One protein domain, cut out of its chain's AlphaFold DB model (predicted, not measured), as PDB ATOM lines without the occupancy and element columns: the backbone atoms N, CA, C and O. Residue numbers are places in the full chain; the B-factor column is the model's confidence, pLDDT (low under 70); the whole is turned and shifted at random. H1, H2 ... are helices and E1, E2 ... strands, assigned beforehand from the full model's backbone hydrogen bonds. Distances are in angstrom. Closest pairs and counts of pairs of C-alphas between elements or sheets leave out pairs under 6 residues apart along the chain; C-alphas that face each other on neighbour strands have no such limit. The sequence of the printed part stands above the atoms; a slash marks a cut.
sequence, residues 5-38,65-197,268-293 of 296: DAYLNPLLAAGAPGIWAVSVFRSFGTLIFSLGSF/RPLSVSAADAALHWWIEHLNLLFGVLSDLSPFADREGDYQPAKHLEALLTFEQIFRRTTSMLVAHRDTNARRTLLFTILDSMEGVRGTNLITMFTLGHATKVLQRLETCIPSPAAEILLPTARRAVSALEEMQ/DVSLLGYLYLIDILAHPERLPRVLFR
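Overview. This is residues 5 to 38, 65 to 197 and 268 to 293 of the 296 residues of an uncharacterized protein of Ornithinimicrobium pratense (UniProt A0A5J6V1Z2). A hairpin of two antiparallel strands, E1 and E2, lies at one edge of a body of helices whose core is H9, with H2, H3, H4, H6 and H8 packed round it. H3, H4 and H9 form a bundle, three helices packed together, while H6 and H8 run side by side in opposite ways and both pack on H9, and H10 and the loop of residues 92 to 104 lie toward the end away from the strands. The printed part has 193 residues with ten named helices and two strands, in the order H1 E1 E2 H2 H3 H4 H5 H6 H7 H8 H9 H10, and is mostly helix. It is compact, with a radius of gyration of the C-alphas of 16.7 A, and spans 55 by 47 by 31 A.

Along the chain. Strand E1, residues 18 to 26, is 24.3 A long, and E2, residues 29 to 38, is 23.6 A and bends by 67 degrees at residue 35. H1, residues 5 to 12, begins at C-alpha 5 (238.546, 270.363, 193.957). H2 is residues 71 to 91, 29.7 A; H3, the longest, residues 105 to 127, 33.4 A; H4 residues 132 to 150, 25.4 A. Then come H5, residues 154 to 157, H6, 160 to 173, H7, 176 to 182, and H8, 184 to 197. H9, residues 268 to 282, is 21.7 A, and H10, residues 284 to 293, ends at C-alpha 293 (244.749, 245.801, 210.078).

Arrangement. Across the hairpin E1 and E2, N 24 and O 31 are 2.8 A apart and N 35 and O 20 are 2.9 A apart, within hydrogen-bond range. The closest C-alphas of H1 and E1 are Leu 12 and Ala 21, 6.1 A. H1 touches H3 at Pro 10 and Thr 123, C-alphas 4.8 A apart. The hub H9 touches five helices, among them H8 at Ala 186 and Leu 275, C-alphas 4.7 A, a steep tilt of 50 degrees, opposite ways, and H4 at Leu 139 and Ser 270, C-alphas 5.2 A, a shallow tilt of 29 degrees, the same way. H7 touches H2, H5 touches H4, and H10 touches H2 and H4. Every O i to N i+4 pair is within hydrogen-bond range in H2, H3 and H6; H1 has 2 of 4, H4 13 of 15, H7 2 of 3, H8 9 of 10, H9 8 of 11, and H10 2 of 6, with 4 of 7 O i to N i+3 pairs; H5 is too short for such a pair.

Size, cuts and confidence. The C-alphas farthest apart, Pro 66 and Glu 100, are 55.4 A apart. Residues 39 to 64 and 198 to 267 are not printed; C-alphas 38 and 65 are 7.4 A apart, and 197 and 268 are 13.5 A apart. Of the links printed whole, H2 to H3 is long. Residues 292 to 293 are under 70 in pLDDT.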
ATOM      1  N   ASP A   5     239.911 269.944 193.640       79.94
ATOM      2  CA  ASP A   5     238.546 270.363 193.957       79.94
ATOM      3  C   ASP A   5     237.892 269.460 195.010       79.94
ATOM      4  O   ASP A   5     237.337 269.963 195.983       79.94
ATOM      5  N   ALA A   6     238.033 268.139 194.881       88.50
ATOM      6  CA  ALA A   6     237.409 267.162 195.758       88.50
ATOM      7  C   ALA A   6     237.795 267.425 197.215       88.50
ATOM      8  O   ALA A   6     236.940 267.386 198.095       88.50
ATOM      9  N   TYR A   7     239.063 267.767 197.446       93.44
ATOM     10  CA  TYR A   7     239.642 267.934 198.773       93.44
ATOM     11  C   TYR A   7     239.407 269.321 199.385       93.44
ATOM     12  O   TYR A   7     239.437 269.457 200.607       93.44
ATOM     13  N   LEU A   8     239.145 270.346 198.566       93.19
ATOM     14  CA  LEU A   8     238.866 271.711 199.033       93.19
ATOM     15  C   LEU A   8     237.371 272.011 199.164       93.19
ATOM     16  O   LEU A   8     236.982 272.853 199.970       93.19
ATOM     17  N   ASN A   9     236.511 271.325 198.418       93.50
ATOM     18  CA  ASN A   9     235.083 271.622 198.430       93.50
ATOM     19  C   ASN A   9     234.411 271.460 199.814       93.50
ATOM     20  O   ASN A   9     233.593 272.319 200.150       93.50
ATOM     21  N   PRO A  10     234.756 270.470 200.672       96.25
ATOM     22  CA  PRO A  10     234.179 270.400 202.016       96.25
ATOM     23  C   PRO A  10     234.554 271.593 202.895       96.25
ATOM     24  O   PRO A  10     233.753 272.005 203.728       96.25
ATOM     25  N   LEU A  11     235.745 272.167 202.698       96.44
ATOM     26  CA  LEU A  11     236.162 273.391 203.378       96.44
ATOM     27  C   LEU A  11     235.300 274.576 202.929       96.44
ATOM     28  O   LEU A  11     234.790 275.323 203.759       96.44
ATOM     29  N   LEU A  12     235.094 274.744 201.623       94.31
ATOM     30  CA  LEU A  12     234.267 275.835 201.091       94.31
ATOM     31  C   LEU A  12     232.796 275.708 201.530       94.31
ATOM     32  O   LEU A  12     232.132 276.714 201.769       94.31
ATOM     33  N   ALA A  13     232.318 274.475 201.711       94.12
ATOM     34  CA  ALA A  13     230.978 274.157 202.199       94.12
ATOM     35  C   ALA A  13     230.888 273.981 203.733       94.12
ATOM     36  O   ALA A  13     229.831 273.601 204.241       94.12
ATOM     37  N   ALA A  14     231.957 274.271 204.487       95.44
ATOM     38  CA  ALA A  14     232.036 274.067 205.939       95.44
ATOM     39  C   ALA A  14     230.952 274.810 206.732       95.44
ATOM     40  O   ALA A  14     230.600 274.401 207.835       95.44
ATOM     41  N   GLY A  15     230.396 275.882 206.162       91.19
ATOM     42  CA  GLY A  15     229.312 276.670 206.744       91.19
ATOM     43  C   GLY A  15     227.911 276.315 206.287       91.19
ATOM     44  O   GLY A  15     227.004 277.086 206.587       91.19
ATOM     45  N   ALA A  16     227.713 275.224 205.539       90.50
ATOM     46  CA  ALA A  16     226.424 274.896 204.932       90.50
ATOM     47  C   ALA A  16     225.246 275.145 205.898       90.50
ATOM     48  O   ALA A  16     225.332 274.720 207.049       90.50
ATOM     49  N   PRO A  17     224.156 275.820 205.491       89.81
ATOM     50  CA  PRO A  17     223.843 276.276 204.131       89.81
ATOM     51  C   PRO A  17     224.565 277.556 203.673       89.81
ATOM     52  O   PRO A  17     224.361 277.996 202.544       89.81
ATOM     53  N   GLY A  18     225.377 278.179 204.524       90.00
ATOM     54  CA  GLY A  18     226.089 279.410 204.208       90.00
ATOM     55  C   GLY A  18     227.374 279.150 203.433       90.00
ATOM     56  O   GLY A  18     228.087 278.177 203.687       90.00
ATOM     57  N   ILE A  19     227.692 280.061 202.518       90.50
ATOM     58  CA  ILE A  19     228.983 280.109 201.830       90.50
ATOM     59  C   ILE A  19     229.851 281.189 202.471       90.50
ATOM     60  O   ILE A  19     229.365 282.276 202.757       90.50
ATOM     61  N   TRP A  20     231.131 280.912 202.710       94.62
ATOM     62  CA  TRP A  20     232.075 281.911 203.241       94.62
ATOM     63  C   TRP A  20     233.138 282.330 202.225       94.62
ATOM     64  O   TRP A  20     233.821 283.338 202.414       94.62
ATOM     65  N   ALA A  21     233.296 281.554 201.153       94.31
ATOM     66  CA  ALA A  21     234.239 281.830 200.088       94.31
ATOM     67  C   ALA A  21     233.807 281.208 198.758       94.31
ATOM     68  O   ALA A  21     233.032 280.253 198.719       94.31
ATOM     69  N   VAL A  22     234.367 281.739 197.672       91.06
ATOM     70  CA  VAL A  22     234.213 281.218 196.309       91.06
ATOM     71  C   VAL A  22     235.588 280.878 195.745       91.06
ATOM     72  O   VAL A  22     236.529 281.661 195.872       91.06
ATOM     73  N   SER A  23     235.709 279.719 195.100       90.12
ATOM     74  CA  SER A  23     236.944 279.290 194.444       90.12
ATOM     75  C   SER A  23     236.917 279.521 192.937       90.12
ATOM     76  O   SER A  23     235.935 279.196 192.272       90.12
ATOM     77  N   VAL A  24     238.038 279.980 192.381       87.94
ATOM     78  CA  VAL A  24     238.289 280.049 190.937       87.94
ATOM     79  C   VAL A  24     239.498 279.183 190.602       87.94
ATOM     80  O   VAL A  24     240.615 279.447 191.055       87.94
ATOM     81  N   PHE A  25     239.271 278.153 189.790       82.38
ATOM     82  CA  PHE A  25     240.318 277.239 189.345       82.38
ATOM     83  C   PHE A  25     241.171 277.866 188.243       82.38
ATOM     84  O   PHE A  25     240.663 278.487 187.307       82.38
ATOM     85  N   ARG A  26     242.486 277.680 188.344       80.44
ATOM     86  CA  ARG A  26     243.478 278.046 187.333       80.44
ATOM     87  C   ARG A  26     244.362 276.838 187.032       80.44
ATOM     88  O   ARG A  26     244.444 275.905 187.824       80.44
ATOM     89  N   SER A  27     245.075 276.876 185.908       77.75
ATOM     90  CA  SER A  27     245.920 275.764 185.444       77.75
ATOM     91  C   SER A  27     246.996 275.310 186.444       77.75
ATOM     92  O   SER A  27     247.445 274.175 186.357       77.75
ATOM     93  N   PHE A  28     247.394 276.167 187.391       75.56
ATOM     94  CA  PHE A  28     248.459 275.895 188.368       75.56
ATOM     95  C   PHE A  28     248.041 276.139 189.825       75.56
ATOM     96  O   PHE A  28     248.894 276.277 190.695       75.56
ATOM     97  N   GLY A  29     246.739 276.231 190.107       80.56
ATOM     98  CA  GLY A  29     246.260 276.426 191.474       80.56
ATOM     99  C   GLY A  29     244.832 276.943 191.555       80.56
ATOM    100  O   GLY A  29     244.158 277.141 190.544       80.56
ATOM    101  N   THR A  30     244.385 277.199 192.779       87.00
ATOM    102  CA  THR A  30     243.037 277.693 193.067       87.00
ATOM    103  C   THR A  30     243.137 279.025 193.793       87.00
ATOM    104  O   THR A  30     243.864 279.143 194.775       87.00
ATOM    105  N   LEU A  31     242.402 280.028 193.317       89.88
ATOM    106  CA  LEU A  31     242.198 281.271 194.055       89.88
ATOM    107  C   LEU A  31     240.927 281.150 194.883       89.88
ATOM    108  O   LEU A  31     239.901 280.730 194.353       89.88
ATOM    109  N   ILE A  32     240.990 281.528 196.156       92.38
ATOM    110  CA  ILE A  32     239.846 281.503 197.066       92.38
ATOM    111  C   ILE A  32     239.559 282.937 197.500       92.38
ATOM    112  O   ILE A  32     240.399 283.593 198.111       92.38
ATOM    113  N   PHE A  33     238.370 283.422 197.156       92.88
ATOM    114  CA  PHE A  33     237.880 284.739 197.533       92.88
ATOM    115  C   PHE A  33     237.004 284.594 198.771       92.88
ATOM    116  O   PHE A  33     235.890 284.080 198.676       92.88
ATOM    117  N   SER A  34     237.513 285.017 199.930       93.12
ATOM    118  CA  SER A  34     236.713 285.089 201.153       93.12
ATOM    119  C   SER A  34     235.700 286.227 201.064       93.12
ATOM    120  O   SER A  34     236.018 287.317 200.593       93.12
ATOM    121  N   LEU A  35     234.488 285.975 201.552       91.88
ATOM    122  CA  LEU A  35     233.410 286.957 201.639       91.88
ATOM    123  C   LEU A  35     233.456 287.764 202.950       91.88
ATOM    124  O   LEU A  35     232.652 288.670 203.132       91.88
ATOM    125  N   GLY A  36     234.362 287.432 203.880       90.19
ATOM    126  CA  GLY A  36     234.465 288.072 205.202       90.19
ATOM    127  C   GLY A  36     233.335 287.718 206.183       90.19
ATOM    128  O   GLY A  36     233.398 288.060 207.360       90.19
ATOM    129  N   SER A  37     232.315 286.997 205.729       91.88
ATOM    130  CA  SER A  37     231.244 286.422 206.538       91.88
ATOM    131  C   SER A  37     230.700 285.178 205.844       91.88
ATOM    132  O   SER A  37     231.007 284.921 204.678       91.88
ATOM    133  N   PHE A  38     229.847 284.420 206.528       92.19
ATOM    134  CA  PHE A  38     228.956 283.518 205.810       92.19
ATOM    135  C   PHE A  38     227.814 284.319 205.185       92.19
ATOM    136  O   PHE A  38     227.212 285.179 205.831       92.19
ATOM    137  N   ARG A  65     227.432 283.982 212.340       85.88
ATOM    138  CA  ARG A  65     228.203 285.037 212.994       85.88
ATOM    139  C   ARG A  65     229.177 285.671 211.995       85.88
ATOM    140  O   ARG A  65     229.672 284.964 211.112       85.88
ATOM    141  N   PRO A  66     229.474 286.975 212.131       88.75
ATOM    142  CA  PRO A  66     230.574 287.598 211.406       88.75
ATOM    143  C   PRO A  66     231.890 286.866 211.680       88.75
ATOM    144  O   PRO A  66     232.117 286.416 212.804       88.75
ATOM    145  N   LEU A  67     232.739 286.766 210.658       94.69
ATOM    146  CA  LEU A  67     234.051 286.140 210.773       94.69
ATOM    147  C   LEU A  67     235.099 287.183 211.168       94.69
ATOM    148  O   LEU A  67     235.044 288.337 210.739       94.69
ATOM    149  N   SER A  68     236.083 286.774 211.962       96.06
ATOM    150  CA  SER A  68     237.275 287.574 212.204       96.06
ATOM    151  C   SER A  68     238.102 287.717 210.922       96.06
ATOM    152  O   SER A  68     238.091 286.857 210.040       96.06
ATOM    153  N   VAL A  69     238.877 288.800 210.829       95.00
ATOM    154  CA  VAL A  69     239.734 289.087 209.660       95.00
ATOM    155  C   VAL A  69     240.727 287.947 209.387       95.00
ATOM    156  O   VAL A  69     241.075 287.687 208.240       95.00
ATOM    157  N   SER A  70     241.152 287.235 210.434       96.88
ATOM    158  CA  SER A  70     242.068 286.092 210.352       96.88
ATOM    159  C   SER A  70     241.391 284.746 210.081       96.88
ATOM    160  O   SER A  70     242.097 283.769 209.843       96.88
ATOM    161  N   ALA A  71     240.058 284.650 210.145       97.38
ATOM    162  CA  ALA A  71     239.364 283.362 210.111       97.38
ATOM    163  C   ALA A  71     239.614 282.593 208.807       97.38
ATOM    164  O   ALA A  71     239.950 281.411 208.835       97.38
ATOM    165  N   ALA A  72     239.498 283.283 207.669       96.81
ATOM    166  CA  ALA A  72     239.684 282.693 206.346       96.81
ATOM    167  C   ALA A  72     241.104 282.149 206.145       96.81
ATOM    168  O   ALA A  72     241.267 281.000 205.737       96.81
ATOM    169  N   ASP A  73     242.117 282.961 206.458       96.94
ATOM    170  CA  ASP A  73     243.524 282.575 206.330       96.94
ATOM    171  C   ASP A  73     243.856 281.396 207.252       96.94
ATOM    172  O   ASP A  73     244.366 280.375 206.794       96.94
ATOM    173  N   ALA A  74     243.445 281.465 208.521       98.12
ATOM    174  CA  ALA A  74     243.675 280.394 209.482       98.12
ATOM    175  C   ALA A  74     242.980 279.079 209.090       98.12
ATOM    176  O   ALA A  74     243.575 278.011 209.230       98.12
ATOM    177  N   ALA A  75     241.739 279.132 208.592       98.06
ATOM    178  CA  ALA A  75     241.015 277.941 208.147       98.06
ATOM    179  C   ALA A  75     241.664 277.303 206.913       98.06
ATOM    180  O   ALA A  75     241.793 276.079 206.857       98.06
ATOM    181  N   LEU A  76     242.104 278.119 205.948       97.06
ATOM    182  CA  LEU A  76     242.829 277.649 204.766       97.06
ATOM    183  C   LEU A  76     244.154 277.002 205.148       97.06
ATOM    184  O   LEU A  76     244.431 275.890 204.701       97.06
ATOM    185  N   HIS A  77     244.943 277.675 205.987       97.69
ATOM    186  CA  HIS A  77     246.240 277.175 206.427       97.69
ATOM    187  C   HIS A  77     246.085 275.838 207.147       97.69
ATOM    188  O   HIS A  77     246.672 274.843 206.726       97.69
ATOM    189  N   TRP A  78     245.194 275.787 208.143       98.44
ATOM    190  CA  TRP A  78     244.902 274.566 208.884       98.44
ATOM    191  C   TRP A  78     244.475 273.436 207.943       98.44
ATOM    192  O   TRP A  78     245.035 272.345 207.992       98.44
ATOM    193  N   TRP A  79     243.524 273.685 207.039       97.94
ATOM    194  CA  TRP A  79     243.014 272.646 206.144       97.94
ATOM    195  C   TRP A  79     244.085 272.108 205.195       97.94
ATOM    196  O   TRP A  79     244.200 270.897 205.013       97.94
ATOM    197  N   ILE A  80     244.884 272.997 204.599       96.06
ATOM    198  CA  ILE A  80     245.944 272.627 203.656       96.06
ATOM    199  C   ILE A  80     247.056 271.851 204.369       96.06
ATOM    200  O   ILE A  80     247.503 270.829 203.853       96.06
ATOM    201  N   GLU A  81     247.476 272.281 205.560       97.62
ATOM    202  CA  GLU A  81     248.461 271.549 206.360       97.62
ATOM    203  C   GLU A  81     247.981 270.131 206.685       97.62
ATOM    204  O   GLU A  81     248.717 269.165 206.486       97.62
ATOM    205  N   HIS A  82     246.725 269.976 207.103       97.56
ATOM    206  CA  HIS A  82     246.177 268.665 207.450       97.56
ATOM    207  C   HIS A  82     245.923 267.786 206.215       97.56
ATOM    208  O   HIS A  82     246.094 266.568 206.287       97.56
ATOM    209  N   LEU A  83     245.613 268.375 205.052       96.69
ATOM    210  CA  LEU A  83     245.632 267.653 203.777       96.69
ATOM    211  C   LEU A  83     247.040 267.168 203.419       96.69
ATOM    212  O   LEU A  83     247.187 266.026 202.997       96.69
ATOM    213  N   ASN A  84     248.074 267.992 203.612       96.12
ATOM    214  CA  ASN A  84     249.456 267.578 203.367       96.12
ATOM    215  C   ASN A  84     249.858 266.413 204.281       96.12
ATOM    216  O   ASN A  84     250.477 265.461 203.812       96.12
ATOM    217  N   LEU A  85     249.464 266.445 205.558       96.44
ATOM    218  CA  LEU A  85     249.697 265.337 206.491       96.44
ATOM    219  C   LEU A  85     248.951 264.065 206.068       96.44
ATOM    220  O   LEU A  85     249.540 262.982 206.056       96.44
ATOM    221  N   LEU A  86     247.681 264.189 205.669       95.25
ATOM    222  CA  LEU A  86     246.898 263.076 205.133       95.25
ATOM    223  C   LEU A  86     247.567 262.477 203.889       95.25
ATOM    224  O   LEU A  86     247.753 261.265 203.822       95.25
ATOM    225  N   PHE A  87     247.962 263.304 202.919       94.75
ATOM    226  CA  PHE A  87     248.643 262.829 201.716       94.75
ATOM    227  C   PHE A  87     250.029 262.262 202.003       94.75
ATOM    228  O   PHE A  87     250.444 261.344 201.303       94.75
ATOM    229  N   GLY A  88     250.721 262.741 203.037       94.19
ATOM    230  CA  GLY A  88     251.959 262.134 203.520       94.19
ATOM    231  C   GLY A  88     251.747 260.690 203.968       94.19
ATOM    232  O   GLY A  88     252.504 259.811 203.574       94.19
ATOM    233  N   VAL A  89     250.670 260.429 204.715       92.19
ATOM    234  CA  VAL A  89     250.287 259.067 205.117       92.19
ATOM    235  C   VAL A  89     249.837 258.230 203.925       92.19
ATOM    236  O   VAL A  89     250.240 257.080 203.799       92.19
ATOM    237  N   LEU A  90     249.000 258.792 203.052       91.31
ATOM    238  CA  LEU A  90     248.482 258.061 201.900       91.31
ATOM    239  C   LEU A  90     249.567 257.760 200.870       91.31
ATOM    240  O   LEU A  90     249.458 256.751 200.206       91.31
ATOM    241  N   SER A  91     250.607 258.583 200.746       91.62
ATOM    242  CA  SER A  91     251.702 258.335 199.797       91.62
ATOM    243  C   SER A  91     252.781 257.400 200.349       91.62
ATOM    244  O   SER A  91     253.663 256.991 199.594       91.62
ATOM    245  N   ASP A  92     252.742 257.066 201.644       90.06
ATOM    246  CA  ASP A  92     253.632 256.063 202.223       90.06
ATOM    247  C   ASP A  92     253.207 254.675 201.735       90.06
ATOM    248  O   ASP A  92     252.068 254.251 201.912       90.06
ATOM    249  N   LEU A  93     254.135 253.960 201.103       89.81
ATOM    250  CA  LEU A  93     253.892 252.619 200.575       89.81
ATOM    251  C   LEU A  93     253.955 251.552 201.675       89.81
ATOM    252  O   LEU A  93     253.377 250.476 201.516       89.81
ATOM    253  N   SER A  94     254.627 251.846 202.792       87.38
ATOM    254  CA  SER A  94     254.899 250.891 203.874       87.38
ATOM    255  C   SER A  94     253.623 250.295 204.495       87.38
ATOM    256  O   SER A  94     253.575 249.080 204.689       87.38
ATOM    257  N   PRO A  95     252.552 251.074 204.764       85.19
ATOM    258  CA  PRO A  95     251.283 250.539 205.266       85.19
ATOM    259  C   PRO A  95     250.559 249.590 204.304       85.19
ATOM    260  O   PRO A  95     249.654 248.876 204.733       85.19
ATOM    261  N   PHE A  96     250.930 249.596 203.023       87.69
ATOM    262  CA  PHE A  96     250.303 248.797 201.973       87.69
ATOM    263  C   PHE A  96     251.144 247.582 201.573       87.69
ATOM    264  O   PHE A  96     250.876 246.978 200.539       87.69
ATOM    265  N   ALA A  97     252.151 247.215 202.363       86.31
ATOM    266  CA  ALA A  97     252.843 245.944 202.212       86.31
ATOM    267  C   ALA A  97     252.030 244.790 202.828       86.31
ATOM    268  O   ALA A  97     251.303 244.968 203.810       86.31
ATOM    269  N   ASP A  98     252.135 243.597 202.251       84.81
ATOM    270  CA  ASP A  98     251.599 242.379 202.853       84.81
ATOM    271  C   ASP A  98     252.513 241.828 203.968       84.81
ATOM    272  O   ASP A  98     253.424 242.496 204.459       84.81
ATOM    273  N   ARG A  99     252.242 240.599 204.424       83.94
ATOM    274  CA  ARG A  99     253.013 239.962 205.505       83.94
ATOM    275  C   ARG A  99     254.427 239.564 205.092       83.94
ATOM    276  O   ARG A  99     255.259 239.373 205.975       83.94
ATOM    277  N   GLU A 100     254.668 239.396 203.797       86.44
ATOM    278  CA  GLU A 100     255.975 239.064 203.224       86.44
ATOM    279  C   GLU A 100     256.790 240.338 202.946       86.44
ATOM    280  O   GLU A 100     258.000 240.268 202.741       86.44
ATOM    281  N   GLY A 101     256.151 241.508 203.065       85.62
ATOM    282  CA  GLY A 101     256.754 242.816 202.837       85.62
ATOM    283  C   GLY A 101     256.547 243.325 201.413       85.62
ATOM    284  O   GLY A 101     257.076 244.384 201.073       85.62
ATOM    285  N   ASP A 102     255.761 242.618 200.599       90.31
ATOM    286  CA  ASP A 102     255.515 242.988 199.215       90.31
ATOM    287  C   ASP A 102     254.415 244.043 199.127       90.31
ATOM    288  O   ASP A 102     253.321 243.910 199.680       90.31
ATOM    289  N   TYR A 103     254.715 245.128 198.418       91.62
ATOM    290  CA  TYR A 103     253.782 246.227 198.208       91.62
ATOM    291  C   TYR A 103     252.551 245.779 197.406       91.62
ATOM    292  O   TYR A 103     252.668 245.219 196.315       91.62
ATOM    293  N   GLN A 104     251.363 246.101 197.922       91.69
ATOM    294  CA  GLN A 104     250.061 245.749 197.358       91.69
ATOM    295  C   GLN A 104     249.404 246.975 196.691       91.69
ATOM    296  O   GLN A 104     248.617 247.689 197.326       91.69
ATOM    297  N   PRO A 105     249.664 247.237 195.392       91.75
ATOM    298  CA  PRO A 105     249.181 248.438 194.706       91.75
ATOM    299  C   PRO A 105     247.656 248.545 194.639       91.75
ATOM    300  O   PRO A 105     247.125 249.654 194.670       91.75
ATOM    301  N   ALA A 106     246.942 247.417 194.574       91.25
ATOM    302  CA  ALA A 106     245.481 247.407 194.544       91.25
ATOM    303  C   ALA A 106     244.886 247.991 195.835       91.25
ATOM    304  O   ALA A 106     244.063 248.899 195.772       91.25
ATOM    305  N   LYS A 107     245.381 247.553 197.001       87.75
ATOM    306  CA  LYS A 107     244.940 248.059 198.312       87.75
ATOM    307  C   LYS A 107     245.251 249.538 198.497       87.75
ATOM    308  O   LYS A 107     244.442 250.282 199.046       87.75
ATOM    309  N   HIS A 108     246.419 249.969 198.029       90.94
ATOM    310  CA  HIS A 108     246.786 251.376 198.076       90.94
ATOM    311  C   HIS A 108     245.841 252.218 197.202       90.94
ATOM    312  O   HIS A 108     245.274 253.204 197.675       90.94
ATOM    313  N   LEU A 109     245.580 251.796 195.960       91.75
ATOM    314  CA  LEU A 109     244.633 252.488 195.086       91.75
ATOM    315  C   LEU A 109     243.213 252.521 195.678       91.75
ATOM    316  O   LEU A 109     242.558 253.561 195.624       91.75
ATOM    317  N   GLU A 110     242.746 251.425 196.277       90.25
ATOM    318  CA  GLU A 110     241.457 251.367 196.979       90.25
ATOM    319  C   GLU A 110     241.371 252.397 198.111       90.25
ATOM    320  O   GLU A 110     240.357 253.091 198.232       90.25
ATOM    321  N   ALA A 111     242.434 252.550 198.906       89.75
ATOM    322  CA  ALA A 111     242.489 253.563 199.954       89.75
ATOM    323  C   ALA A 111     242.398 254.979 199.363       89.75
ATOM    324  O   ALA A 111     241.539 255.756 199.784       89.75
ATOM    325  N   LEU A 112     243.203 255.298 198.343       92.00
ATOM    326  CA  LEU A 112     243.175 256.605 197.672       92.00
ATOM    327  C   LEU A 112     241.778 256.945 197.132       92.00
ATOM    328  O   LEU A 112     241.256 258.033 197.389       92.00
ATOM    329  N   LEU A 113     241.140 255.997 196.439       92.44
ATOM    330  CA  LEU A 113     239.786 256.164 195.909       92.44
ATOM    331  C   LEU A 113     238.757 256.331 197.031       92.44
ATOM    332  O   LEU A 113     237.860 257.164 196.919       92.44
ATOM    333  N   THR A 114     238.890 255.579 198.123       93.25
ATOM    334  CA  THR A 114     237.989 255.678 199.279       93.25
ATOM    335  C   THR A 114     238.038 257.072 199.896       93.25
ATOM    336  O   THR A 114     236.987 257.671 200.129       93.25
ATOM    337  N   PHE A 115     239.235 257.629 200.103       94.38
ATOM    338  CA  PHE A 115     239.381 258.991 200.615       94.38
ATOM    339  C   PHE A 115     238.792 260.024 199.658       94.38
ATOM    340  O   PHE A 115     237.978 260.838 200.093       94.38
ATOM    341  N   GLU A 116     239.100 259.961 198.359       94.88
ATOM    342  CA  GLU A 116     238.505 260.887 197.389       94.88
ATOM    343  C   GLU A 116     236.965 260.851 197.446       94.88
ATOM    344  O   GLU A 116     236.307 261.897 197.487       94.88
ATOM    345  N   GLN A 117     236.374 259.654 197.523       95.06
ATOM    346  CA  GLN A 117     234.923 259.494 197.622       95.06
ATOM    347  C   GLN A 117     234.348 260.036 198.935       95.06
ATOM    348  O   GLN A 117     233.276 260.643 198.908       95.06
ATOM    349  N   ILE A 118     235.036 259.879 200.071       96.38
ATOM    350  CA  ILE A 118     234.617 260.473 201.352       96.38
ATOM    351  C   ILE A 118     234.516 261.999 201.222       96.38
ATOM    352  O   ILE A 118     233.495 262.580 201.597       96.38
ATOM    353  N   PHE A 119     235.525 262.650 200.642       97.38
ATOM    354  CA  PHE A 119     235.538 264.102 200.448       97.38
ATOM    355  C   PHE A 119     234.429 264.576 199.496       97.38
ATOM    356  O   PHE A 119     233.670 265.498 199.823       97.38
ATOM    357  N   ARG A 120     234.269 263.908 198.345       96.50
ATOM    358  CA  ARG A 120     233.211 264.239 197.374       96.50
ATOM    359  C   ARG A 120     231.820 264.080 197.979       96.50
ATOM    360  O   ARG A 120     231.013 265.001 197.895       96.50
ATOM    361  N   ARG A 121     231.546 262.956 198.646       97.00
ATOM    362  CA  ARG A 121     230.245 262.701 199.287       97.00
ATOM    363  C   ARG A 121     229.972 263.675 200.424       97.00
ATOM    364  O   ARG A 121     228.841 264.133 200.549       97.00
ATOM    365  N   THR A 122     230.993 264.037 201.204       97.62
ATOM    366  CA  THR A 122     230.853 265.050 202.261       97.62
ATOM    367  C   THR A 122     230.470 266.401 201.669       97.62
ATOM    368  O   THR A 122     229.541 267.029 202.165       97.62
ATOM    369  N   THR A 123     231.095 266.812 200.562       96.25
ATOM    370  CA  THR A 123     230.671 268.014 199.823       96.25
ATOM    371  C   THR A 123     229.211 267.905 199.395       96.25
ATOM    372  O   THR A 123     228.419 268.784 199.727       96.25
ATOM    373  N   SER A 124     228.838 266.819 198.708       96.00
ATOM    374  CA  SER A 124     227.465 266.603 198.231       96.00
ATOM    375  C   SER A 124     226.444 266.667 199.369       96.00
ATOM    376  O   SER A 124     225.378 267.251 199.218       96.00
ATOM    377  N   MET A 125     226.783 266.115 200.532       96.69
ATOM    378  CA  MET A 125     225.947 266.139 201.731       96.69
ATOM    379  C   MET A 125     225.829 267.548 202.329       96.69
ATOM    380  O   MET A 125     224.763 267.935 202.807       96.69
ATOM    381  N   LEU A 126     226.910 268.328 202.326       94.50
ATOM    382  CA  LEU A 126     226.876 269.711 202.802       94.50
ATOM    383  C   LEU A 126     225.980 270.575 201.903       94.50
ATOM    384  O   LEU A 126     225.174 271.341 202.424       94.50
ATOM    385  N   VAL A 127     226.051 270.401 200.579       91.19
ATOM    386  CA  VAL A 127     225.261 271.199 199.621       91.19
ATOM    387  C   VAL A 127     223.817 270.712 199.443       91.19
ATOM    388  O   VAL A 127     222.960 271.498 199.050       91.19
ATOM    389  N   ALA A 128     223.498 269.460 199.790       89.94
ATOM    390  CA  ALA A 128     222.142 268.896 199.744       89.94
ATOM    391  C   ALA A 128     221.228 269.386 200.893       89.94
ATOM    392  O   ALA A 128     220.434 268.627 201.441       89.94
ATOM    393  N   HIS A 129     221.328 270.661 201.279       86.62
ATOM    394  CA  HIS A 129     220.603 271.236 202.418       86.62
ATOM    395  C   HIS A 129     219.070 271.208 202.261       86.62
ATOM    396  O   HIS A 129     218.345 271.180 203.247       86.62
ATOM    397  N   ARG A 130     218.556 271.219 201.027       82.38
ATOM    398  CA  ARG A 130     217.107 271.186 200.751       82.38
ATOM    399  C   ARG A 130     216.538 269.774 200.579       82.38
ATOM    400  O   ARG A 130     215.332 269.631 200.422       82.38
ATOM    401  N   ASP A 131     217.382 268.743 200.611       85.88
ATOM    402  CA  ASP A 131     216.966 267.350 200.440       85.88
ATOM    403  C   ASP A 131     217.470 266.489 201.599       85.88
ATOM    404  O   ASP A 131     218.547 265.888 201.549       85.88
ATOM    405  N   THR A 132     216.655 266.403 202.655       86.19
ATOM    406  CA  THR A 132     216.972 265.601 203.846       86.19
ATOM    407  C   THR A 132     217.204 264.128 203.505       86.19
ATOM    408  O   THR A 132     218.030 263.470 204.138       86.19
ATOM    409  N   ASN A 133     216.503 263.586 202.503       86.75
ATOM    410  CA  ASN A 133     216.628 262.176 202.142       86.75
ATOM    411  C   ASN A 133     217.966 261.906 201.450       86.75
ATOM    412  O   ASN A 133     218.675 260.970 201.840       86.75
ATOM    413  N   ALA A 134     218.344 262.738 200.477       89.56
ATOM    414  CA  ALA A 134     219.659 262.664 199.848       89.56
ATOM    415  C   ALA A 134     220.773 262.879 200.878       89.56
ATOM    416  O   ALA A 134     221.718 262.090 200.941       89.56
ATOM    417  N   ARG A 135     220.629 263.885 201.750       91.94
ATOM    418  CA  ARG A 135     221.603 264.201 202.801       91.94
ATOM    419  C   ARG A 135     221.829 263.028 203.753       91.94
ATOM    420  O   ARG A 135     222.974 262.667 204.019       91.94
ATOM    421  N   ARG A 136     220.748 262.384 204.201       92.00
ATOM    422  CA  ARG A 136     220.802 261.212 205.086       92.00
ATOM    423  C   ARG A 136     221.419 259.996 204.391       92.00
ATOM    424  O   ARG A 136     222.228 259.288 204.985       92.00
ATOM    425  N   THR A 137     221.082 259.770 203.124       93.19
ATOM    426  CA  THR A 137     221.660 258.674 202.328       93.19
ATOM    427  C   THR A 137     223.169 258.857 202.155       93.19
ATOM    428  O   THR A 137     223.948 257.910 202.308       93.19
ATOM    429  N   LEU A 138     223.602 260.094 201.901       95.62
ATOM    430  CA  LEU A 138     225.014 260.453 201.822       95.62
ATOM    431  C   LEU A 138     225.718 260.297 203.172       95.62
ATOM    432  O   LEU A 138     226.797 259.711 203.183       95.62
ATOM    433  N   LEU A 139     225.109 260.720 204.290       96.12
ATOM    434  CA  LEU A 139     225.641 260.469 205.639       96.12
ATOM    435  C   LEU A 139     225.983 258.986 205.809       96.12
ATOM    436  O   LEU A 139     227.116 258.655 206.148       96.12
ATOM    437  N   PHE A 140     225.024 258.093 205.565       95.31
ATOM    438  CA  PHE A 140     225.236 256.661 205.768       95.31
ATOM    439  C   PHE A 140     226.356 256.114 204.885       95.31
ATOM    440  O   PHE A 140     227.242 255.416 205.369       95.31
ATOM    441  N   THR A 141     226.385 256.531 203.622       94.81
ATOM    442  CA  THR A 141     227.437 256.141 202.677       94.81
ATOM    443  C   THR A 141     228.824 256.645 203.116       94.81
ATOM    444  O   THR A 141     229.832 255.951 202.946       94.81
ATOM    445  N   ILE A 142     228.902 257.855 203.680       96.06
ATOM    446  CA  ILE A 142     230.139 258.424 204.230       96.06
ATOM    447  C   ILE A 142     230.598 257.605 205.434       96.06
ATOM    448  O   ILE A 142     231.752 257.184 205.464       96.06
ATOM    449  N   LEU A 143     229.710 257.344 206.397       95.31
ATOM    450  CA  LEU A 143     230.071 256.622 207.616       95.31
ATOM    451  C   LEU A 143     230.480 255.172 207.344       95.31
ATOM    452  O   LEU A 143     231.435 254.701 207.952       95.31
ATOM    453  N   ASP A 144     229.836 254.499 206.392       92.38
ATOM    454  CA  ASP A 144     230.241 253.159 205.954       92.38
ATOM    455  C   ASP A 144     231.664 253.163 205.377       92.38
ATOM    456  O   ASP A 144     232.480 252.295 205.681       92.38
ATOM    457  N   SER A 145     231.998 254.194 204.595       92.25
ATOM    458  CA  SER A 145     233.357 254.372 204.066       92.25
ATOM    459  C   SER A 145     234.353 254.685 205.193       92.25
ATOM    460  O   SER A 145     235.486 254.204 205.186       92.25
ATOM    461  N   MET A 146     233.926 255.466 206.191       91.19
ATOM    462  CA  MET A 146     234.735 255.823 207.357       91.19
ATOM    463  C   MET A 146     234.981 254.656 208.310       91.19
ATOM    464  O   MET A 146     236.048 254.616 208.915       91.19
ATOM    465  N   GLU A 147     234.055 253.707 208.449       88.62
ATOM    466  CA  GLU A 147     234.254 252.510 209.276       88.62
ATOM    467  C   GLU A 147     235.502 251.736 208.817       88.62
ATOM    468  O   GLU A 147     236.338 251.364 209.646       88.62
ATOM    469  N   GLY A 148     235.689 251.615 207.496       80.94
ATOM    470  CA  GLY A 148     236.856 250.974 206.886       80.94
ATOM    471  C   GLY A 148     238.181 251.713 207.107       80.94
ATOM    472  O   GLY A 148     239.206 251.063 207.289       80.94
ATOM    473  N   VAL A 149     238.178 253.052 207.145       83.81
ATOM    474  CA  VAL A 149     239.421 253.851 207.251       83.81
ATOM    475  C   VAL A 149     239.723 254.387 208.656       83.81
ATOM    476  O   VAL A 149     240.876 254.677 208.962       83.81
ATOM    477  N   ARG A 150     238.729 254.483 209.551       82.88
ATOM    478  CA  ARG A 150     238.897 254.901 210.961       82.88
ATOM    479  C   ARG A 150     238.957 253.731 211.937       82.88
ATOM    480  O   ARG A 150     239.360 253.927 213.083       82.88
ATOM    481  N   GLY A 151     238.495 252.542 211.543       80.00
ATOM    482  CA  GLY A 151     238.416 251.376 212.430       80.00
ATOM    483  C   GLY A 151     237.469 251.576 213.621       80.00
ATOM    484  O   GLY A 151     237.551 250.848 214.609       80.00
ATOM    485  N   THR A 152     236.597 252.586 213.548       88.12
ATOM    486  CA  THR A 152     235.529 252.846 214.516       88.12
ATOM    487  C   THR A 152     234.240 252.314 213.922       88.12
ATOM    488  O   THR A 152     233.891 252.698 212.808       88.12
ATOM    489  N   ASN A 153     233.542 251.441 214.648       91.38
ATOM    490  CA  ASN A 153     232.334 250.837 214.107       91.38
ATOM    491  C   ASN A 153     231.198 251.860 213.933       91.38
ATOM    492  O   ASN A 153     231.126 252.867 214.648       91.38
ATOM    493  N   LEU A 154     230.286 251.567 213.006       91.62
ATOM    494  CA  LEU A 154     229.186 252.464 212.648       91.62
ATOM    495  C   LEU A 154     228.311 252.856 213.850       91.62
ATOM    496  O   LEU A 154     228.001 254.028 214.038       91.62
ATOM    497  N   ILE A 155     227.960 251.891 214.706       94.88
ATOM    498  CA  ILE A 155     227.131 252.144 215.896       94.88
ATOM    499  C   ILE A 155     227.792 253.154 216.836       94.88
ATOM    500  O   ILE A 155     227.110 254.048 217.321       94.88
ATOM    501  N   THR A 156     229.105 253.054 217.062       96.44
ATOM    502  CA  THR A 156     229.844 254.001 217.910       96.44
ATOM    503  C   THR A 156     229.842 255.400 217.304       96.44
ATOM    504  O   THR A 156     229.737 256.377 218.033       96.44
ATOM    505  N   MET A 157     229.897 255.523 215.975       96.31
ATOM    506  CA  MET A 157     229.804 256.825 215.302       96.31
ATOM    507  C   MET A 157     228.418 257.481 215.431       96.31
ATOM    508  O   MET A 157     228.292 258.685 215.211       96.31
ATOM    509  N   PHE A 158     227.391 256.733 215.830       97.25
ATOM    510  CA  PHE A 158     226.063 257.271 216.126       97.25
ATOM    511  C   PHE A 158     225.821 257.571 217.607       97.25
ATOM    512  O   PHE A 158     224.730 258.013 217.961       97.25
ATOM    513  N   THR A 159     226.789 257.339 218.496       98.06
ATOM    514  CA  THR A 159     226.602 257.634 219.919       98.06
ATOM    515  C   THR A 159     226.971 259.085 220.237       98.06
ATOM    516  O   THR A 159     228.004 259.599 219.792       98.06
ATOM    517  N   LEU A 160     226.132 259.769 221.024       98.38
ATOM    518  CA  LEU A 160     226.342 261.176 221.387       98.38
ATOM    519  C   LEU A 160     227.651 261.376 222.152       98.38
ATOM    520  O   LEU A 160     228.383 262.327 221.892       98.38
ATOM    521  N   GLY A 161     227.981 260.473 223.069       98.25
ATOM    522  CA  GLY A 161     229.205 260.504 223.849       98.25
ATOM    523  C   GLY A 161     230.453 260.360 222.981       98.25
ATOM    524  O   GLY A 161     231.470 260.983 223.283       98.25
ATOM    525  N   HIS A 162     230.403 259.591 221.887       98.19
ATOM    526  CA  HIS A 162     231.512 259.553 220.931       98.19
ATOM    527  C   HIS A 162     231.604 260.856 220.135       98.19
ATOM    528  O   HIS A 162     232.674 261.465 220.107       98.19
ATOM    529  N   ALA A 163     230.492 261.317 219.554       98.50
ATOM    530  CA  ALA A 163     230.451 262.544 218.758       98.50
ATOM    531  C   ALA A 163     230.900 263.775 219.572       98.50
ATOM    532  O   ALA A 163     231.714 264.568 219.105       98.50
ATOM    533  N   THR A 164     230.466 263.875 220.831       98.69
ATOM    534  CA  THR A 164     230.854 264.940 221.771       98.69
ATOM    535  C   THR A 164     232.345 264.900 222.085       98.69
ATOM    536  O   THR A 164     233.012 265.925 222.019       98.69
ATOM    537  N   LYS A 165     232.908 263.718 222.376       98.50
ATOM    538  CA  LYS A 165     234.357 263.571 222.620       98.50
ATOM    539  C   LYS A 165     235.187 263.947 221.397       98.50
ATOM    540  O   LYS A 165     236.280 264.487 221.542       98.50
ATOM    541  N   VAL A 166     234.696 263.622 220.201       98.31
ATOM    542  CA  VAL A 166     235.338 264.024 218.947       98.31
ATOM    543  C   VAL A 166     235.290 265.543 218.800       98.31
ATOM    544  O   VAL A 166     236.342 266.150 218.635       98.31
ATOM    545  N   LEU A 167     234.115 266.160 218.953       98.75
ATOM    546  CA  LEU A 167     233.962 267.613 218.873       98.75
ATOM    547  C   LEU A 167     234.848 268.349 219.888       98.75
ATOM    548  O   LEU A 167     235.584 269.246 219.497       98.75
ATOM    549  N   GLN A 168     234.857 267.932 221.156       98.56
ATOM    550  CA  GLN A 168     235.690 268.541 222.204       98.56
ATOM    551  C   GLN A 168     237.183 268.495 221.867       98.56
ATOM    552  O   GLN A 168     237.924 269.451 222.099       98.56
ATOM    553  N   ARG A 169     237.648 267.377 221.296       98.12
ATOM    554  CA  ARG A 169     239.036 267.252 220.850       98.12
ATOM    555  C   ARG A 169     239.339 268.197 219.691       98.12
ATOM    556  O   ARG A 169     240.380 268.844 219.724       98.12
ATOM    557  N   LEU A 170     238.429 268.311 218.723       98.50
ATOM    558  CA  LEU A 170     238.556 269.261 217.615       98.50
ATOM    559  C   LEU A 170     238.573 270.712 218.107       98.50
ATOM    560  O   LEU A 170     239.406 271.496 217.672       98.50
ATOM    561  N   GLU A 171     237.724 271.060 219.071       98.38
ATOM    562  CA  GLU A 171     237.721 272.383 219.709       98.38
ATOM    563  C   GLU A 171     239.025 272.699 220.447       98.38
ATOM    564  O   GLU A 171     239.374 273.865 220.600       98.38
ATOM    565  N   THR A 172     239.758 271.670 220.878       97.38
ATOM    566  CA  THR A 172     241.052 271.831 221.549       97.38
ATOM    567  C   THR A 172     242.208 271.987 220.557       97.38
ATOM    568  O   THR A 172     243.167 272.694 220.857       97.38
ATOM    569  N   CYS A 173     242.163 271.322 219.395       96.56
ATOM    570  CA  CYS A 173     243.280 271.318 218.442       96.56
ATOM    571  C   CYS A 173     243.136 272.311 217.281       96.56
ATOM    572  O   CYS A 173     244.148 272.690 216.692       96.56
ATOM    573  N   ILE A 174     241.920 272.743 216.938       98.38
ATOM    574  CA  ILE A 174     241.704 273.727 215.873       98.38
ATOM    575  C   ILE A 174     241.884 275.140 216.444       98.38
ATOM    576  O   ILE A 174     241.179 275.506 217.388       98.38
ATOM    577  N   PRO A 175     242.778 275.970 215.873       98.25
ATOM    578  CA  PRO A 175     242.956 277.351 216.311       98.25
ATOM    579  C   PRO A 175     241.647 278.144 216.257       98.25
ATOM    580  O   PRO A 175     240.883 278.017 215.301       98.25
ATOM    581  N   SER A 176     241.418 279.018 217.244       97.62
ATOM    582  CA  SER A 176     240.159 279.772 217.368       97.62
ATOM    583  C   SER A 176     239.716 280.476 216.073       97.62
ATOM    584  O   SER A 176     238.541 280.343 215.741       97.62
ATOM    585  N   PRO A 177     240.591 281.158 215.301       97.88
ATOM    586  CA  PRO A 177     240.159 281.790 214.053       97.88
ATOM    587  C   PRO A 177     239.714 280.778 212.986       97.88
ATOM    588  O   PRO A 177     238.711 280.989 212.313       97.88
ATOM    589  N   ALA A 178     240.404 279.640 212.860       98.31
ATOM    590  CA  ALA A 178     240.015 278.575 211.933       98.31
ATOM    591  C   ALA A 178     238.689 277.914 212.355       98.31
ATOM    592  O   ALA A 178     237.848 277.572 211.520       98.31
ATOM    593  N   ALA A 179     238.480 277.770 213.667       97.81
ATOM    594  CA  ALA A 179     237.281 277.180 214.246       97.81
ATOM    595  C   ALA A 179     236.001 277.973 213.939       97.81
ATOM    596  O   ALA A 179     234.924 277.375 213.931       97.81
ATOM    597  N   GLU A 180     236.095 279.276 213.662       97.62
ATOM    598  CA  GLU A 180     234.952 280.091 213.226       97.62
ATOM    599  C   GLU A 180     234.339 279.576 211.916       97.62
ATOM    600  O   GLU A 180     233.126 279.662 211.738       97.62
ATOM    601  N   ILE A 181     235.160 278.991 211.035       97.81
ATOM    602  CA  ILE A 181     234.713 278.417 209.761       97.81
ATOM    603  C   ILE A 181     234.475 276.909 209.876       97.81
ATOM    604  O   ILE A 181     233.471 276.402 209.379       97.81
ATOM    605  N   LEU A 182     235.388 276.186 210.530       97.94
ATOM    606  CA  LEU A 182     235.424 274.721 210.498       97.94
ATOM    607  C   LEU A 182     234.449 274.050 211.474       97.94
ATOM    608  O   LEU A 182     233.964 272.956 211.208       97.94
ATOM    609  N   LEU A 183     234.160 274.662 212.625       97.75
ATOM    610  CA  LEU A 183     233.404 273.998 213.693       97.75
ATOM    611  C   LEU A 183     231.889 274.251 213.760       97.75
ATOM    612  O   LEU A 183     231.222 273.406 214.363       97.75
ATOM    613  N   PRO A 184     231.281 275.309 213.180       96.69
ATOM    614  CA  PRO A 184     229.837 275.527 213.304       96.69
ATOM    615  C   PRO A 184     229.001 274.314 212.877       96.69
ATOM    616  O   PRO A 184     228.158 273.838 213.634       96.69
ATOM    617  N   THR A 185     229.293 273.745 211.709       95.88
ATOM    618  CA  THR A 185     228.583 272.574 211.174       95.88
ATOM    619  C   THR A 185     228.777 271.326 212.038       95.88
ATOM    620  O   THR A 185     227.820 270.589 212.274       95.88
ATOM    621  N   ALA A 186     229.984 271.107 212.563       98.00
ATOM    622  CA  ALA A 186     230.278 270.001 213.471       98.00
ATOM    623  C   ALA A 186     229.512 270.123 214.804       98.00
ATOM    624  O   ALA A 186     228.971 269.136 215.301       98.00
ATOM    625  N   ARG A 187     229.391 271.340 215.352       98.00
ATOM    626  CA  ARG A 187     228.597 271.621 216.562       98.00
ATOM    627  C   ARG A 187     227.109 271.355 216.349       98.00
ATOM    628  O   ARG A 187     226.477 270.718 217.193       98.00
ATOM    629  N   ARG A 188     226.560 271.786 215.207       96.94
ATOM    630  CA  ARG A 188     225.160 271.496 214.853       96.94
ATOM    631  C   ARG A 188     224.911 269.997 214.701       96.94
ATOM    632  O   ARG A 188     223.884 269.524 215.164       96.94
ATOM    633  N   ALA A 189     225.862 269.239 214.148       97.56
ATOM    634  CA  ALA A 189     225.756 267.780 214.050       97.56
ATOM    635  C   ALA A 189     225.574 267.106 215.420       97.56
ATOM    636  O   ALA A 189     224.699 266.258 215.589       97.56
ATOM    637  N   VAL A 190     226.398 267.492 216.401       98.50
ATOM    638  CA  VAL A 190     226.328 266.950 217.768       98.50
ATOM    639  C   VAL A 190     225.029 267.369 218.455       98.50
ATOM    640  O   VAL A 190     224.368 266.526 219.053       98.50
ATOM    641  N   SER A 191     224.622 268.632 218.298       97.81
ATOM    642  CA  SER A 191     223.362 269.148 218.858       97.81
ATOM    643  C   SER A 191     222.143 268.421 218.274       97.81
ATOM    644  O   SER A 191     221.252 268.006 219.006       97.81
ATOM    645  N   ALA A 192     222.134 268.175 216.961       96.88
ATOM    646  CA  ALA A 192     221.085 267.419 216.281       96.88
ATOM    647  C   ALA A 192     221.030 265.949 216.738       96.88
ATOM    648  O   ALA A 192     219.954 265.364 216.842       96.88
ATOM    649  N   LEU A 193     222.180 265.339 217.043       97.56
ATOM    650  CA  LEU A 193     222.226 263.989 217.606       97.56
ATOM    651  C   LEU A 193     221.692 263.943 219.048       97.56
ATOM    652  O   LEU A 193     221.091 262.947 219.447       97.56
ATOM    653  N   GLU A 194     221.891 265.006 219.830       97.38
ATOM    654  CA  GLU A 194     221.282 265.166 221.154       97.38
ATOM    655  C   GLU A 194     219.763 265.371 221.064       97.38
ATOM    656  O   GLU A 194     219.012 264.706 221.779       97.38
ATOM    657  N   GLU A 195     219.298 266.219 220.144       95.75
ATOM    658  CA  GLU A 195     217.872 266.437 219.874       95.75
ATOM    659  C   GLU A 195     217.172 265.133 219.475       95.75
ATOM    660  O   GLU A 195     216.092 264.823 219.979       95.75
ATOM    661  N   MET A 196     217.819 264.310 218.648       95.25
ATOM    662  CA  MET A 196     217.277 263.026 218.207       95.25
ATOM    663  C   MET A 196     216.940 262.089 219.378       95.25
ATOM    664  O   MET A 196     215.964 261.343 219.321       95.25
ATOM    665  N   GLN A 197     217.681 262.161 220.488       95.00
ATOM    666  CA  GLN A 197     217.386 261.370 221.690       95.00
ATOM    667  C   GLN A 197     216.025 261.706 222.309       95.00
ATOM    668  O   GLN A 197     215.435 260.875 223.007       95.00
ATOM    669  N   ASP A 268     220.057 268.228 210.730       94.94
ATOM    670  CA  ASP A 268     221.497 268.373 210.867       94.94
ATOM    671  C   ASP A 268     222.203 267.135 211.426       94.94
ATOM    672  O   ASP A 268     223.430 267.113 211.441       94.94
ATOM    673  N   VAL A 269     221.491 266.045 211.750       96.12
ATOM    674  CA  VAL A 269     222.143 264.773 212.129       96.12
ATOM    675  C   VAL A 269     223.047 264.256 211.006       96.12
ATOM    676  O   VAL A 269     224.091 263.652 211.248       96.12
ATOM    677  N   SER A 270     222.695 264.565 209.753       95.81
ATOM    678  CA  SER A 270     223.501 264.214 208.582       95.81
ATOM    679  C   SER A 270     224.891 264.853 208.616       95.81
ATOM    680  O   SER A 270     225.830 264.310 208.052       95.81
ATOM    681  N   LEU A 271     225.080 265.959 209.336       97.31
ATOM    682  CA  LEU A 271     226.371 266.639 209.439       97.31
ATOM    683  C   LEU A 271     227.428 265.862 210.229       97.31
ATOM    684  O   LEU A 271     228.597 266.249 210.205       97.31
ATOM    685  N   LEU A 272     227.066 264.741 210.861       97.94
ATOM    686  CA  LEU A 272     228.028 263.833 211.488       97.94
ATOM    687  C   LEU A 272     229.111 263.373 210.499       97.94
ATOM    688  O   LEU A 272     230.267 263.227 210.890       97.94
ATOM    689  N   GLY A 273     228.779 263.227 209.210       97.56
ATOM    690  CA  GLY A 273     229.772 262.921 208.177       97.56
ATOM    691  C   GLY A 273     230.890 263.969 208.105       97.56
ATOM    692  O   GLY A 273     232.059 263.621 207.983       97.56
ATOM    693  N   TYR A 274     230.560 265.253 208.270       98.38
ATOM    694  CA  TYR A 274     231.548 266.332 208.272       98.38
ATOM    695  C   TYR A 274     232.365 266.368 209.572       98.38
ATOM    696  O   TYR A 274     233.585 266.511 209.513       98.38
ATOM    697  N   LEU A 275     231.725 266.156 210.731       98.56
ATOM    698  CA  LEU A 275     232.416 266.036 212.024       98.56
ATOM    699  C   LEU A 275     233.548 264.999 211.953       98.56
ATOM    700  O   LEU A 275     234.681 265.274 212.349       98.56
ATOM    701  N   TYR A 276     233.251 263.810 211.428       97.94
ATOM    702  CA  TYR A 276     234.237 262.735 211.348       97.94
ATOM    703  C   TYR A 276     235.262 262.928 210.225       97.94
ATOM    704  O   TYR A 276     236.382 262.438 210.362       97.94
ATOM    705  N   LEU A 277     234.939 263.676 209.162       97.88
ATOM    706  CA  LEU A 277     235.937 264.092 208.173       97.88
ATOM    707  C   LEU A 277     236.990 265.001 208.818       97.88
ATOM    708  O   LEU A 277     238.184 264.787 208.614       97.88
ATOM    709  N   ILE A 278     236.567 265.977 209.629       97.94
ATOM    710  CA  ILE A 278     237.510 266.849 210.340       97.94
ATOM    711  C   ILE A 278     238.349 266.037 211.338       97.94
ATOM    712  O   ILE A 278     239.553 266.249 211.405       97.94
ATOM    713  N   ASP A 279     237.772 265.079 212.076       97.12
ATOM    714  CA  ASP A 279     238.548 264.215 212.995       97.12
ATOM    715  C   ASP A 279     239.603 263.372 212.272       97.12
ATOM    716  O   ASP A 279     240.691 263.180 212.809       97.12
ATOM    717  N   ILE A 280     239.315 262.899 211.055       95.38
ATOM    718  CA  ILE A 280     240.312 262.237 210.201       95.38
ATOM    719  C   ILE A 280     241.431 263.211 209.836       95.38
ATOM    720  O   ILE A 280     242.602 262.871 209.983       95.38
ATOM    721  N   LEU A 281     241.073 264.409 209.366       96.94
ATOM    722  CA  LEU A 281     242.043 265.426 208.964       96.94
ATOM    723  C   LEU A 281     242.920 265.870 210.127       96.94
ATOM    724  O   LEU A 281     244.117 265.998 209.938       96.94
ATOM    725  N   ALA A 282     242.348 266.052 211.316       97.12
ATOM    726  CA  ALA A 282     243.062 266.442 212.527       97.12
ATOM    727  C   ALA A 282     243.994 265.342 213.066       97.12
ATOM    728  O   ALA A 282     244.892 265.638 213.854       97.12
ATOM    729  N   HIS A 283     243.761 264.079 212.686       94.19
ATOM    730  CA  HIS A 283     244.471 262.915 213.221       94.19
ATOM    731  C   HIS A 283     244.863 261.873 212.151       94.19
ATOM    732  O   HIS A 283     244.522 260.684 212.287       94.19
ATOM    733  N   PRO A 284     245.582 262.267 211.083       93.06
ATOM    734  CA  PRO A 284     245.929 261.366 209.987       93.06
ATOM    735  C   PRO A 284     246.887 260.255 210.441       93.06
ATOM    736  O   PRO A 284     246.882 259.164 209.875       93.06
ATOM    737  N   GLU A 285     247.638 260.459 211.529       89.88
ATOM    738  CA  GLU A 285     248.544 259.475 212.131       89.88
ATOM    739  C   GLU A 285     247.840 258.210 212.645       89.88
ATOM    740  O   GLU A 285     248.486 257.202 212.945       89.88
ATOM    741  N   ARG A 286     246.508 258.235 212.769       88.25
ATOM    742  CA  ARG A 286     245.716 257.058 213.152       88.25
ATOM    743  C   ARG A 286     245.492 256.101 211.983       88.25
ATOM    744  O   ARG A 286     245.303 254.909 212.223       88.25
ATOM    745  N   LEU A 287     245.536 256.600 210.748       87.31
ATOM    746  CA  LEU A 287     245.207 255.836 209.545       87.31
ATOM    747  C   LEU A 287     246.139 254.648 209.287       87.31
ATOM    748  O   LEU A 287     245.604 253.571 209.016       87.31
ATOM    749  N   PRO A 288     247.479 254.741 209.446       83.12
ATOM    750  CA  PRO A 288     248.360 253.597 209.210       83.12
ATOM    751  C   PRO A 288     247.956 252.374 210.037       83.12
ATOM    752  O   PRO A 288     247.967 251.255 209.543       83.12
ATOM    753  N   ARG A 289     247.499 252.574 211.281       79.50
ATOM    754  CA  ARG A 289     247.076 251.478 212.174       79.50
ATOM    755  C   ARG A 289     245.815 250.762 211.696       79.50
ATOM    756  O   ARG A 289     245.591 249.614 212.077       79.50
ATOM    757  N   VAL A 290     244.972 251.448 210.929       80.19
ATOM    758  CA  VAL A 290     243.711 250.912 210.403       80.19
ATOM    759  C   VAL A 290     243.940 250.286 209.035       80.19
ATOM    760  O   VAL A 290     243.550 249.140 208.832       80.19
ATOM    761  N   LEU A 291     244.651 250.985 208.148       75.94
ATOM    762  CA  LEU A 291     245.016 250.488 206.821       75.94
ATOM    763  C   LEU A 291     245.855 249.197 206.911       75.94
ATOM    764  O   LEU A 291     245.672 248.284 206.114       75.94
ATOM    765  N   PHE A 292     246.674 249.058 207.961       67.75
ATOM    766  CA  PHE A 292     247.483 247.863 208.223       67.75
ATOM    767  C   PHE A 292     246.691 246.661 208.777       67.75
ATOM    768  O   PHE A 292     247.146 245.518 208.708       67.75
ATOM    769  N   ARG A 293     245.488 246.858 209.344       54.94
ATOM    770  CA  ARG A 293     244.749 245.801 210.078       54.94
ATOM    771  C   ARG A 293     244.137 244.699 209.198       54.94
ATOM    772  O   ARG A 293     243.462 243.815 209.722       54.94
TER     773      ARG A 293